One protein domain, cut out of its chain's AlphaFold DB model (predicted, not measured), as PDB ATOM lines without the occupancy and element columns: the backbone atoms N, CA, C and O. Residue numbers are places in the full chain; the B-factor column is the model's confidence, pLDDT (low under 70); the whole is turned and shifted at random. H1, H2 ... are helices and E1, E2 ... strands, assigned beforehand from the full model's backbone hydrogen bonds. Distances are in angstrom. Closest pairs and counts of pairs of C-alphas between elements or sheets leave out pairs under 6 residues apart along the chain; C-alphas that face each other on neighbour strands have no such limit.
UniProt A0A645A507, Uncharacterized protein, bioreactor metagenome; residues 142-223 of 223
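Overview. This is residues 142 to 223 of the 223 residues of an uncharacterized protein of bioreactor metagenome (UniProt A0A645A507). With little regular structure, two small strand ladders, E3-E2-E5 and E1-E4, are joined by loops; H1 packs beside E4, H2 sits just past the end of E2, and the tail folds back beside E5. The 82 printed residues run H1 E1 E2 H2 E3 E4 E5, mixed class, both sheets antiparallel, 31 residues in named elements. The whole is compact, radius of gyration of the C-alphas 13.1 A, spanning 35 by 34 by 23 A.

Along the chain. E2 is residues 163 to 166, E3 181 to 183, E5 211 to 214, 10.7 A long, ending at C-alpha (48.426, -16.465, -14.920). E1 is 154 to 157, E4 193 to 196, H2 168 to 172, and H1 142 to 148, 10.4 A, beginning at C-alpha (34.702, -27.470, -17.138).

Arrangement. E2 is antiparallel to E3 (N 182 to O 164, 2.8 A) and E5 (N 165 to O 212, 2.7 A). E1 and E4 are antiparallel (N 155 to O 195, 2.9 A). The closest C-alphas of H1 and E4, Thr 142 and Ala 194, are 5.7 A apart. O i to N i+4 pairs are within hydrogen-bond range throughout H2, and 2 of 3 in H1.

Size, cuts and confidence. The printed part has no cut. The E4 to E5 link is long. Residues 187 to 191 and 200 to 206 have pLDDT under 70.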
ATOM      1  N   THR A 142      33.843 -27.069 -18.265       73.81
ATOM      2  CA  THR A 142      34.702 -27.470 -17.138       73.81
ATOM      3  C   THR A 142      34.598 -28.966 -16.837       73.81
ATOM      4  O   THR A 142      35.601 -29.599 -16.503       73.81
ATOM      5  N   ASP A 143      33.406 -29.546 -16.989       76.56
ATOM      6  CA  ASP A 143      33.192 -30.979 -16.798       76.56
ATOM      7  C   ASP A 143      33.878 -31.799 -17.891       76.56
ATOM      8  O   ASP A 143      34.437 -32.850 -17.589       76.56
ATOM      9  N   ASP A 144      33.889 -31.321 -19.139       75.88
ATOM     10  CA  ASP A 144      34.630 -31.966 -20.227       75.88
ATOM     11  C   ASP A 144      36.135 -31.967 -19.940       75.88
ATOM     12  O   ASP A 144      36.771 -33.018 -19.981       75.88
ATOM     13  N   ILE A 145      36.683 -30.817 -19.534       77.75
ATOM     14  CA  ILE A 145      38.108 -30.663 -19.206       77.75
ATOM     15  C   ILE A 145      38.501 -31.556 -18.017       77.75
ATOM     16  O   ILE A 145      39.549 -32.204 -18.037       77.75
ATOM     17  N   SER A 146      37.648 -31.645 -16.991       77.62
ATOM     18  CA  SER A 146      37.913 -32.424 -15.770       77.62
ATOM     19  C   SER A 146      37.963 -33.940 -15.996       77.62
ATOM     20  O   SER A 146      38.481 -34.664 -15.145       77.62
ATOM     21  N   ARG A 147      37.427 -34.452 -17.116       78.75
ATOM     22  CA  ARG A 147      37.539 -35.883 -17.470       78.75
ATOM     23  C   ARG A 147      38.938 -36.247 -17.954       78.75
ATOM     24  O   ARG A 147      39.403 -37.358 -17.696       78.75
ATOM     25  N   ASP A 148      39.605 -35.304 -18.613       78.31
ATOM     26  CA  ASP A 148      40.864 -35.543 -19.317       78.31
ATOM     27  C   ASP A 148      42.087 -34.978 -18.579       78.31
ATOM     28  O   ASP A 148      43.212 -35.447 -18.792       78.31
ATOM     29  N   VAL A 149      41.875 -34.013 -17.678       80.81
ATOM     30  CA  VAL A 149      42.920 -33.306 -16.926       80.81
ATOM     31  C   VAL A 149      42.856 -33.661 -15.433       80.81
ATOM     32  O   VAL A 149      41.778 -33.628 -14.836       80.81
ATOM     33  N   PRO A 150      43.992 -33.978 -14.778       82.75
ATOM     34  CA  PRO A 150      44.022 -34.177 -13.331       82.75
ATOM     35  C   PRO A 150      43.529 -32.942 -12.568       82.75
ATOM     36  O   PRO A 150      43.969 -31.830 -12.836       82.75
ATOM     37  N   VAL A 151      42.701 -33.138 -11.536       83.31
ATOM     38  CA  VAL A 151      42.163 -32.035 -10.707       83.31
ATOM     39  C   VAL A 151      43.265 -31.147 -10.109       83.31
ATOM     40  O   VAL A 151      43.077 -29.944  -9.979       83.31
ATOM     41  N   ALA A 152      44.437 -31.705  -9.783       85.31
ATOM     42  CA  ALA A 152      45.577 -30.937  -9.262       85.31
ATOM     43  C   ALA A 152      46.135 -29.898 -10.260       85.31
ATOM     44  O   ALA A 152      46.763 -28.914  -9.859       85.31
ATOM     45  N   ASP A 153      45.879 -30.111 -11.548       86.38
ATOM     46  CA  ASP A 153      46.324 -29.261 -12.647       86.38
ATOM     47  C   ASP A 153      45.212 -28.349 -13.170       86.38
ATOM     48  O   ASP A 153      45.454 -27.542 -14.065       86.38
ATOM     49  N   LEU A 154      44.006 -28.447 -12.608       87.69
ATOM     50  CA  LEU A 154      42.850 -27.672 -13.023       87.69
ATOM     51  C   LEU A 154      42.575 -26.553 -12.017       87.69
ATOM     52  O   LEU A 154      42.259 -26.795 -10.853       87.69
ATOM     53  N   TYR A 155      42.663 -25.312 -12.477       88.19
ATOM     54  CA  TYR A 155      42.078 -24.184 -11.768       88.19
ATOM     55  C   TYR A 155      40.624 -24.016 -12.201       88.19
ATOM     56  O   TYR A 155      40.331 -24.041 -13.394       88.19
ATOM     57  N   ARG A 156      39.739 -23.796 -11.228       87.69
ATOM     58  CA  ARG A 156      38.343 -23.424 -11.442       87.69
ATOM     59  C   ARG A 156      38.048 -22.164 -10.642       87.69
ATOM     60  O   ARG A 156      38.297 -22.134  -9.437       87.69
ATOM     61  N   GLY A 157      37.558 -21.133 -11.315       85.25
ATOM     62  CA  GLY A 157      37.215 -19.868 -10.680       85.25
ATOM     63  C   GLY A 157      37.196 -18.699 -11.663       85.25
ATOM     64  O   GLY A 157      37.379 -18.897 -12.866       85.25
ATOM     65  N   PRO A 158      36.953 -17.476 -11.171       83.75
ATOM     66  CA  PRO A 158      36.827 -16.299 -12.021       83.75
ATOM     67  C   PRO A 158      38.175 -15.912 -12.640       83.75
ATOM     68  O   PRO A 158      39.203 -15.871 -11.960       83.75
ATOM     69  N   ILE A 159      38.158 -15.566 -13.927       83.94
ATOM     70  CA  ILE A 159      39.313 -14.979 -14.637       83.94
ATOM     71  C   ILE A 159      38.953 -13.616 -15.233       83.94
ATOM     72  O   ILE A 159      39.546 -13.145 -16.207       83.94
ATOM     73  N   ASP A 160      37.957 -12.984 -14.621       84.81
ATOM     74  CA  ASP A 160      37.268 -11.854 -15.196       84.81
ATOM     75  C   ASP A 160      38.141 -10.604 -15.252       84.81
ATOM     76  O   ASP A 160      38.825 -10.250 -14.291       84.81
ATOM     77  N   GLY A 161      38.186  -9.956 -16.417       84.12
ATOM     78  CA  GLY A 161      39.099  -8.851 -16.686       84.12
ATOM     79  C   GLY A 161      40.586  -9.224 -16.729       84.12
ATOM     80  O   GLY A 161      41.407  -8.313 -16.909       84.12
ATOM     81  N   ALA A 162      40.962 -10.503 -16.583       87.62
ATOM     82  CA  ALA A 162      42.363 -10.902 -16.669       87.62
ATOM     83  C   ALA A 162      42.914 -10.680 -18.087       87.62
ATOM     84  O   ALA A 162      42.190 -10.550 -19.077       87.62
ATOM     85  N   THR A 163      44.236 -10.548 -18.168       90.56
ATOM     86  CA  THR A 163      44.947 -10.346 -19.432       90.56
ATOM     87  C   THR A 163      45.631 -11.642 -19.808       90.56
ATOM     88  O   THR A 163      46.540 -12.094 -19.112       90.56
ATOM     89  N   ALA A 164      45.204 -12.214 -20.924       91.31
ATOM     90  CA  ALA A 164      45.843 -13.371 -21.506       91.31
ATOM     91  C   ALA A 164      46.887 -12.931 -22.545       91.31
ATOM     92  O   ALA A 164      46.770 -11.875 -23.166       91.31
ATOM     93  N   THR A 165      47.932 -13.727 -22.716       92.81
ATOM     94  CA  THR A 165      49.081 -13.456 -23.582       92.81
ATOM     95  C   THR A 165      49.172 -14.538 -24.643       92.81
ATOM     96  O   THR A 165      49.106 -15.730 -24.332       92.81
ATOM     97  N   LEU A 166      49.306 -14.116 -25.897       92.38
ATOM     98  CA  LEU A 166      49.553 -15.004 -27.023       92.38
ATOM     99  C   LEU A 166      50.916 -15.668 -26.855       92.38
ATOM    100  O   LEU A 166      51.899 -15.013 -26.504       92.38
ATOM    101  N   THR A 167      50.985 -16.964 -27.125       90.50
ATOM    102  CA  THR A 167      52.249 -17.700 -27.055       90.50
ATOM    103  C   THR A 167      53.129 -17.431 -28.278       90.50
ATOM    104  O   THR A 167      52.700 -16.849 -29.287       90.50
ATOM    105  N   GLY A 168      54.390 -17.866 -28.206       88.62
ATOM    106  CA  GLY A 168      55.298 -17.808 -29.352       88.62
ATOM    107  C   GLY A 168      54.739 -18.584 -30.544       88.62
ATOM    108  O   GLY A 168      54.797 -18.115 -31.674       88.62
ATOM    109  N   GLU A 169      54.097 -19.719 -30.285       88.25
ATOM    110  CA  GLU A 169      53.472 -20.566 -31.296       88.25
ATOM    111  C   GLU A 169      52.265 -19.887 -31.953       88.25
ATOM    112  O   GLU A 169      52.067 -20.012 -33.162       88.25
ATOM    113  N   ALA A 170      51.495 -19.099 -31.198       87.69
ATOM    114  CA  ALA A 170      50.387 -18.325 -31.752       87.69
ATOM    115  C   ALA A 170      50.873 -17.244 -32.718       87.69
ATOM    116  O   ALA A 170      50.371 -17.129 -33.839       87.69
ATOM    117  N   THR A 171      51.877 -16.478 -32.286       89.44
ATOM    118  CA  THR A 171      52.420 -15.342 -33.043       89.44
ATOM    119  C   THR A 171      53.314 -15.764 -34.211       89.44
ATOM    120  O   THR A 171      53.387 -15.047 -35.205       89.44
ATOM    121  N   ALA A 172      53.941 -16.940 -34.148       88.75
ATOM    122  CA  ALA A 172      54.633 -17.540 -35.287       88.75
ATOM    123  C   ALA A 172      53.667 -18.177 -36.304       88.75
ATOM    124  O   ALA A 172      54.051 -18.422 -37.447       88.75
ATOM    125  N   GLY A 173      52.430 -18.465 -35.889       85.81
ATOM    126  CA  GLY A 173      51.431 -19.166 -36.685       85.81
ATOM    127  C   GLY A 173      50.276 -18.281 -37.153       85.81
ATOM    128  O   GLY A 173      50.451 -17.175 -37.663       85.81
ATOM    129  N   ALA A 174      49.060 -18.809 -36.986       80.44
ATOM    130  CA  ALA A 174      47.827 -18.230 -37.523       80.44
ATOM    131  C   ALA A 174      47.450 -16.864 -36.931       80.44
ATOM    132  O   ALA A 174      46.556 -16.215 -37.460       80.44
ATOM    133  N   PHE A 175      48.108 -16.429 -35.853       85.75
ATOM    134  CA  PHE A 175      47.801 -15.191 -35.140       85.75
ATOM    135  C   PHE A 175      48.953 -14.183 -35.186       85.75
ATOM    136  O   PHE A 175      49.030 -13.291 -34.345       85.75
ATOM    137  N   SER A 176      49.839 -14.282 -36.181       87.50
ATOM    138  CA  SER A 176      50.969 -13.359 -36.383       87.50
ATOM    139  C   SER A 176      50.571 -11.884 -36.536       87.50
ATOM    140  O   SER A 176      51.379 -10.989 -36.287       87.50
ATOM    141  N   TYR A 177      49.316 -11.617 -36.902       84.62
ATOM    142  CA  TYR A 177      48.751 -10.273 -36.998       84.62
ATOM    143  C   TYR A 177      48.287  -9.696 -35.648       84.62
ATOM    144  O   TYR A 177      48.095  -8.481 -35.543       84.62
ATOM    145  N   LEU A 178      48.099 -10.525 -34.617       85.12
ATOM    146  CA  LEU A 178      47.644 -10.073 -33.304       85.12
ATOM    147  C   LEU A 178      48.801  -9.518 -32.464       85.12
ATOM    148  O   LEU A 178      49.937  -9.993 -32.496       85.12
ATOM    149  N   ARG A 179      48.501  -8.492 -31.662       77.88
ATOM    150  CA  ARG A 179      49.471  -7.821 -30.791       77.88
ATOM    151  C   ARG A 179      49.426  -8.407 -29.383       77.88
ATOM    152  O   ARG A 179      48.759  -7.848 -28.530       77.88
ATOM    153  N   GLY A 180      50.163  -9.497 -29.160       77.12
ATOM    154  CA  GLY A 180      50.686  -9.984 -27.868       77.12
ATOM    155  C   GLY A 180      49.707 -10.360 -26.746       77.12
ATOM    156  O   GLY A 180      49.905 -11.387 -26.112       77.12
ATOM    157  N   THR A 181      48.670  -9.574 -26.470       89.31
ATOM    158  CA  THR A 181      47.775  -9.746 -25.322       89.31
ATOM    159  C   THR A 181      46.319  -9.551 -25.712       89.31
ATOM    160  O   THR A 181      45.997  -8.664 -26.500       89.31
ATOM    161  N   VAL A 182      45.439 -10.335 -25.098       88.25
ATOM    162  CA  VAL A 182      43.985 -10.253 -25.236       88.25
ATOM    163  C   VAL A 182      43.391 -10.059 -23.848       88.25
ATOM    164  O   VAL A 182      43.737 -10.774 -22.906       88.25
ATOM    165  N   ARG A 183      42.502  -9.075 -23.708       87.75
ATOM    166  CA  ARG A 183      41.748  -8.890 -22.471       87.75
ATOM    167  C   ARG A 183      40.527  -9.786 -22.511       87.75
ATOM    168  O   ARG A 183      39.803  -9.793 -23.500       87.75
ATOM    169  N   ILE A 184      40.304 -10.514 -21.432       83.88
ATOM    170  CA  ILE A 184      39.117 -11.338 -21.300       83.88
ATOM    171  C   ILE A 184      38.013 -10.399 -20.799       83.88
ATOM    172  O   ILE A 184      38.168  -9.754 -19.759       83.88
ATOM    173  N   ASP A 185      36.949 -10.270 -21.588       76.88
ATOM    174  CA  ASP A 185      35.843  -9.324 -21.375       76.88
ATOM    175  C   ASP A 185      35.155  -9.537 -20.026       76.88
ATOM    176  O   ASP A 185      34.579 -10.588 -19.917       76.88
ATOM    177  N   PRO A 186      35.144  -8.638 -19.030       70.06
ATOM    178  CA  PRO A 186      34.520  -8.908 -17.725       70.06
ATOM    179  C   PRO A 186      33.076  -9.419 -17.878       70.06
ATOM    180  O   PRO A 186      32.232  -8.751 -18.474       70.06
ATOM    181  N   GLY A 187      32.803 -10.620 -17.370       60.97
ATOM    182  CA  GLY A 187      31.550 -11.317 -17.592       60.97
ATOM    183  C   GLY A 187      30.374 -10.561 -16.992       60.97
ATOM    184  O   GLY A 187      30.524  -9.686 -16.140       60.97
ATOM    185  N   HIS A 188      29.177 -10.918 -17.445       49.38
ATOM    186  CA  HIS A 188      27.955 -10.594 -16.721       49.38
ATOM    187  C   HIS A 188      27.605 -11.826 -15.876       49.38
ATOM    188  O   HIS A 188      27.381 -12.897 -16.440       49.38
ATOM    189  N   ASP A 189      27.605 -11.647 -14.552       49.94
ATOM    190  CA  ASP A 189      27.430 -12.655 -13.491       49.94
ATOM    191  C   ASP A 189      28.547 -13.715 -13.363       49.94
ATOM    192  O   ASP A 189      29.218 -14.048 -14.341       49.94
ATOM    193  N   ASP A 190      28.729 -14.215 -12.126       51.75
ATOM    194  CA  ASP A 190      29.778 -15.115 -11.591       51.75
ATOM    195  C   ASP A 190      30.112 -16.335 -12.480       51.75
ATOM    196  O   ASP A 190      29.816 -17.491 -12.160       51.75
ATOM    197  N   THR A 191      30.750 -16.094 -13.621       63.62
ATOM    198  CA  THR A 191      31.103 -17.138 -14.576       63.62
ATOM    199  C   THR A 191      32.450 -17.716 -14.177       63.62
ATOM    200  O   THR A 191      33.494 -17.084 -14.313       63.62
ATOM    201  N   GLU A 192      32.444 -18.951 -13.686       72.06
ATOM    202  CA  GLU A 192      33.687 -19.676 -13.454       72.06
ATOM    203  C   GLU A 192      34.313 -20.094 -14.787       72.06
ATOM    204  O   GLU A 192      33.661 -20.701 -15.640       72.06
ATOM    205  N   ALA A 193      35.604 -19.822 -14.938       79.62
ATOM    206  CA  ALA A 193      36.417 -20.395 -15.993       79.62
ATOM    207  C   ALA A 193      37.229 -21.581 -15.468       79.62
ATOM    208  O   ALA A 193      37.457 -21.739 -14.264       79.62
ATOM    209  N   ALA A 194      37.693 -22.398 -16.406       84.12
ATOM    210  CA  ALA A 194      38.656 -23.455 -16.167       84.12
ATOM    211  C   ALA A 194      39.983 -23.075 -16.829       84.12
ATOM    212  O   ALA A 194      39.990 -22.708 -18.000       84.12
ATOM    213  N   LEU A 195      41.090 -23.167 -16.089       87.62
ATOM    214  CA  LEU A 195      42.437 -23.059 -16.651       87.62
ATOM    215  C   LEU A 195      43.209 -24.342 -16.375       87.62
ATOM    216  O   LEU A 195      43.291 -24.789 -15.226       87.62
ATOM    217  N   VAL A 196      43.831 -24.896 -17.409       87.25
ATOM    218  CA  VAL A 196      44.720 -26.052 -17.285       87.25
ATOM    219  C   VAL A 196      46.142 -25.551 -17.066       87.25
ATOM    220  O   VAL A 196      46.683 -24.805 -17.884       87.25
ATOM    221  N   ARG A 197      46.766 -25.938 -15.950       87.06
ATOM    222  CA  ARG A 197      48.149 -25.577 -15.621       87.06
ATOM    223  C   ARG A 197      49.094 -26.043 -16.721       87.06
ATOM    224  O   ARG A 197      48.972 -27.151 -17.223       87.06
ATOM    225  N   HIS A 198      50.083 -25.228 -17.073       76.94
ATOM    226  CA  HIS A 198      51.134 -25.650 -17.996       76.94
ATOM    227  C   HIS A 198      52.377 -26.176 -17.243       76.94
ATOM    228  O   HIS A 198      52.781 -25.556 -16.252       76.94
ATOM    229  N   PRO A 199      53.041 -27.255 -17.712       70.62
ATOM    230  CA  PRO A 199      52.665 -28.119 -18.832       70.62
ATOM    231  C   PRO A 199      51.817 -29.318 -18.372       70.62
ATOM    232  O   PRO A 199      52.365 -30.363 -18.027       70.62
ATOM    233  N   SER A 200      50.491 -29.205 -18.419       65.62
ATOM    234  CA  SER A 200      49.582 -30.346 -18.284       65.62
ATOM    235  C   SER A 200      48.892 -30.604 -19.615       65.62
ATOM    236  O   SER A 200      48.418 -29.690 -20.290       65.62
ATOM    237  N   VAL A 201      48.878 -31.871 -20.019       64.69
ATOM    238  CA  VAL A 201      48.220 -32.337 -21.240       64.69
ATOM    239  C   VAL A 201      47.228 -33.429 -20.879       64.69
ATOM    240  O   VAL A 201      47.496 -34.256 -20.003       64.69
ATOM    241  N   ALA A 202      46.092 -33.444 -21.573       66.25
ATOM    242  CA  ALA A 202      45.181 -34.577 -21.548       66.25
ATOM    243  C   ALA A 202      45.936 -35.873 -21.898       66.25
ATOM    244  O   ALA A 202      46.865 -35.874 -22.715       66.25
ATOM    245  N   LYS A 203      45.557 -36.993 -21.271       61.72
ATOM    246  CA  LYS A 203      46.246 -38.282 -21.452       61.72
ATOM    247  C   LYS A 203      46.333 -38.667 -22.931       61.72
ATOM    248  O   LYS A 203      45.321 -38.848 -23.593       61.72
ATOM    249  N   GLY A 204      47.556 -38.854 -23.427       60.31
ATOM    250  CA  GLY A 204      47.805 -39.295 -24.804       60.31
ATOM    251  C   GLY A 204      47.598 -38.216 -25.871       60.31
ATOM    252  O   GLY A 204      47.751 -38.515 -27.052       60.31
ATOM    253  N   VAL A 205      47.303 -36.975 -25.475       64.38
ATOM    254  CA  VAL A 205      47.089 -35.860 -26.397       64.38
ATOM    255  C   VAL A 205      48.259 -34.896 -26.323       64.38
ATOM    256  O   VAL A 205      48.896 -34.684 -25.293       64.38
ATOM    257  N   ARG A 206      48.558 -34.311 -27.471       69.19
ATOM    258  CA  ARG A 206      49.595 -33.314 -27.647       69.19
ATOM    259  C   ARG A 206      48.910 -31.959 -27.786       69.19
ATOM    260  O   ARG A 206      48.150 -31.763 -28.725       69.19
ATOM    261  N   SER A 207      49.165 -31.058 -26.836       75.25
ATOM    262  CA  SER A 207      48.614 -29.702 -26.823       75.25
ATOM    263  C   SER A 207      49.722 -28.661 -26.794       75.25
ATOM    264  O   SER A 207      50.658 -28.800 -26.010       75.25
ATOM    265  N   THR A 208      49.618 -27.626 -27.631       84.31
ATOM    266  CA  THR A 208      50.415 -26.395 -27.484       84.31
ATOM    267  C   THR A 208      49.562 -25.140 -27.373       84.31
ATOM    268  O   THR A 208      48.979 -24.749 -28.383       84.31
ATOM    269  N   PRO A 209      49.537 -24.515 -26.184       85.94
ATOM    270  CA  PRO A 209      48.711 -23.354 -25.886       85.94
ATOM    271  C   PRO A 209      48.984 -22.238 -26.892       85.94
ATOM    272  O   PRO A 209      50.142 -21.945 -27.186       85.94
ATOM    273  N   LEU A 210      47.935 -21.584 -27.393       88.38
ATOM    274  CA  LEU A 210      48.079 -20.344 -28.167       88.38
ATOM    275  C   LEU A 210      47.797 -19.089 -27.350       88.38
ATOM    276  O   LEU A 210      48.227 -18.000 -27.725       88.38
ATOM    277  N   LEU A 211      47.109 -19.231 -26.225       90.00
ATOM    278  CA  LEU A 211      46.811 -18.143 -25.315       90.00
ATOM    279  C   LEU A 211      47.004 -18.655 -23.889       90.00
ATOM    280  O   LEU A 211      46.599 -19.764 -23.564       90.00
ATOM    281  N   THR A 212      47.666 -17.869 -23.046       91.88
ATOM    282  CA  THR A 212      47.917 -18.232 -21.645       91.88
ATOM    283  C   THR A 212      47.622 -17.064 -20.728       91.88
ATOM    284  O   THR A 212      47.831 -15.911 -21.090       91.88
ATOM    285  N   THR A 213      47.164 -17.339 -19.518       91.62
ATOM    286  CA  THR A 213      46.969 -16.329 -18.476       91.62
ATOM    287  C   THR A 213      47.530 -16.859 -17.156       91.62
ATOM    288  O   THR A 213      47.533 -18.074 -16.944       91.62
ATOM    289  N   PRO A 214      48.043 -16.009 -16.251       91.75
ATOM    290  CA  PRO A 214      48.426 -16.465 -14.920       91.75
ATOM    291  C   PRO A 214      47.240 -17.122 -14.206       91.75
ATOM    292  O   PRO A 214      46.151 -16.549 -14.158       91.75
ATOM    293  N   ILE A 215      47.454 -18.302 -13.619       90.81
ATOM    294  CA  ILE A 215      46.450 -18.936 -12.759       90.81
ATOM    295  C   ILE A 215      46.323 -18.103 -11.476       90.81
ATOM    296  O   ILE A 215      47.345 -17.910 -10.798       90.81
ATOM    297  N   PRO A 216      45.112 -17.647 -11.103       90.44
ATOM    298  CA  PRO A 216      44.898 -16.849  -9.903       90.44
ATOM    299  C   PRO A 216      45.519 -17.471  -8.647       90.44
ATOM    300  O   PRO A 216      45.438 -18.674  -8.409       90.44
ATOM    301  N   GLY A 217      46.188 -16.637  -7.847       88.44
ATOM    302  CA  GLY A 217      46.908 -17.076  -6.646       88.44
ATOM    303  C   GLY A 217      48.249 -17.773  -6.913       88.44
ATOM    304  O   GLY A 217      48.905 -18.203  -5.965       88.44
ATOM    305  N   THR A 218      48.701 -17.871  -8.167       87.00
ATOM    306  CA  THR A 218      49.980 -18.505  -8.518       87.00
ATOM    307  C   THR A 218      50.782 -17.672  -9.523       87.00
ATOM    308  O   THR A 218      50.303 -16.684 -10.072       87.00
ATOM    309  N   ARG A 219      52.033 -18.079  -9.775       84.06
ATOM    310  CA  ARG A 219      52.854 -17.565 -10.888       84.06
ATOM    311  C   ARG A 219      52.862 -18.498 -12.102       84.06
ATOM    312  O   ARG A 219      53.583 -18.240 -13.059       84.06
ATOM    313  N   SER A 220      52.127 -19.605 -12.041       88.12
ATOM    314  CA  SER A 220      52.093 -20.578 -13.128       88.12
ATOM    315  C   SER A 220      51.133 -20.110 -14.218       88.12
ATOM    316  O   SER A 220      50.028 -19.666 -13.892       88.12
ATOM    317  N   PRO A 221      51.513 -20.229 -15.497       88.00
ATOM    318  CA  PRO A 221      50.581 -20.011 -16.587       88.00
ATOM    319  C   PRO A 221      49.559 -21.152 -16.642       88.00
ATOM    320  O   PRO A 221      49.888 -22.321 -16.410       88.00
ATOM    321  N   GLY A 222      48.324 -20.783 -16.954       87.38
ATOM    322  CA  GLY A 222      47.248 -21.680 -17.337       87.38
ATOM    323  C   GLY A 222      46.771 -21.354 -18.747       87.38
ATOM    324  O   GLY A 222      46.961 -20.229 -19.223       87.38
ATOM    325  N   THR A 223      46.187 -22.347 -19.405       85.94
ATOM    326  CA  THR A 223      45.575 -22.227 -20.730       85.94
ATOM    327  C   THR A 223      44.098 -22.547 -20.685       85.94
ATOM    328  O   THR A 223      43.699 -23.354 -19.811       85.94
TER     329      THR A 223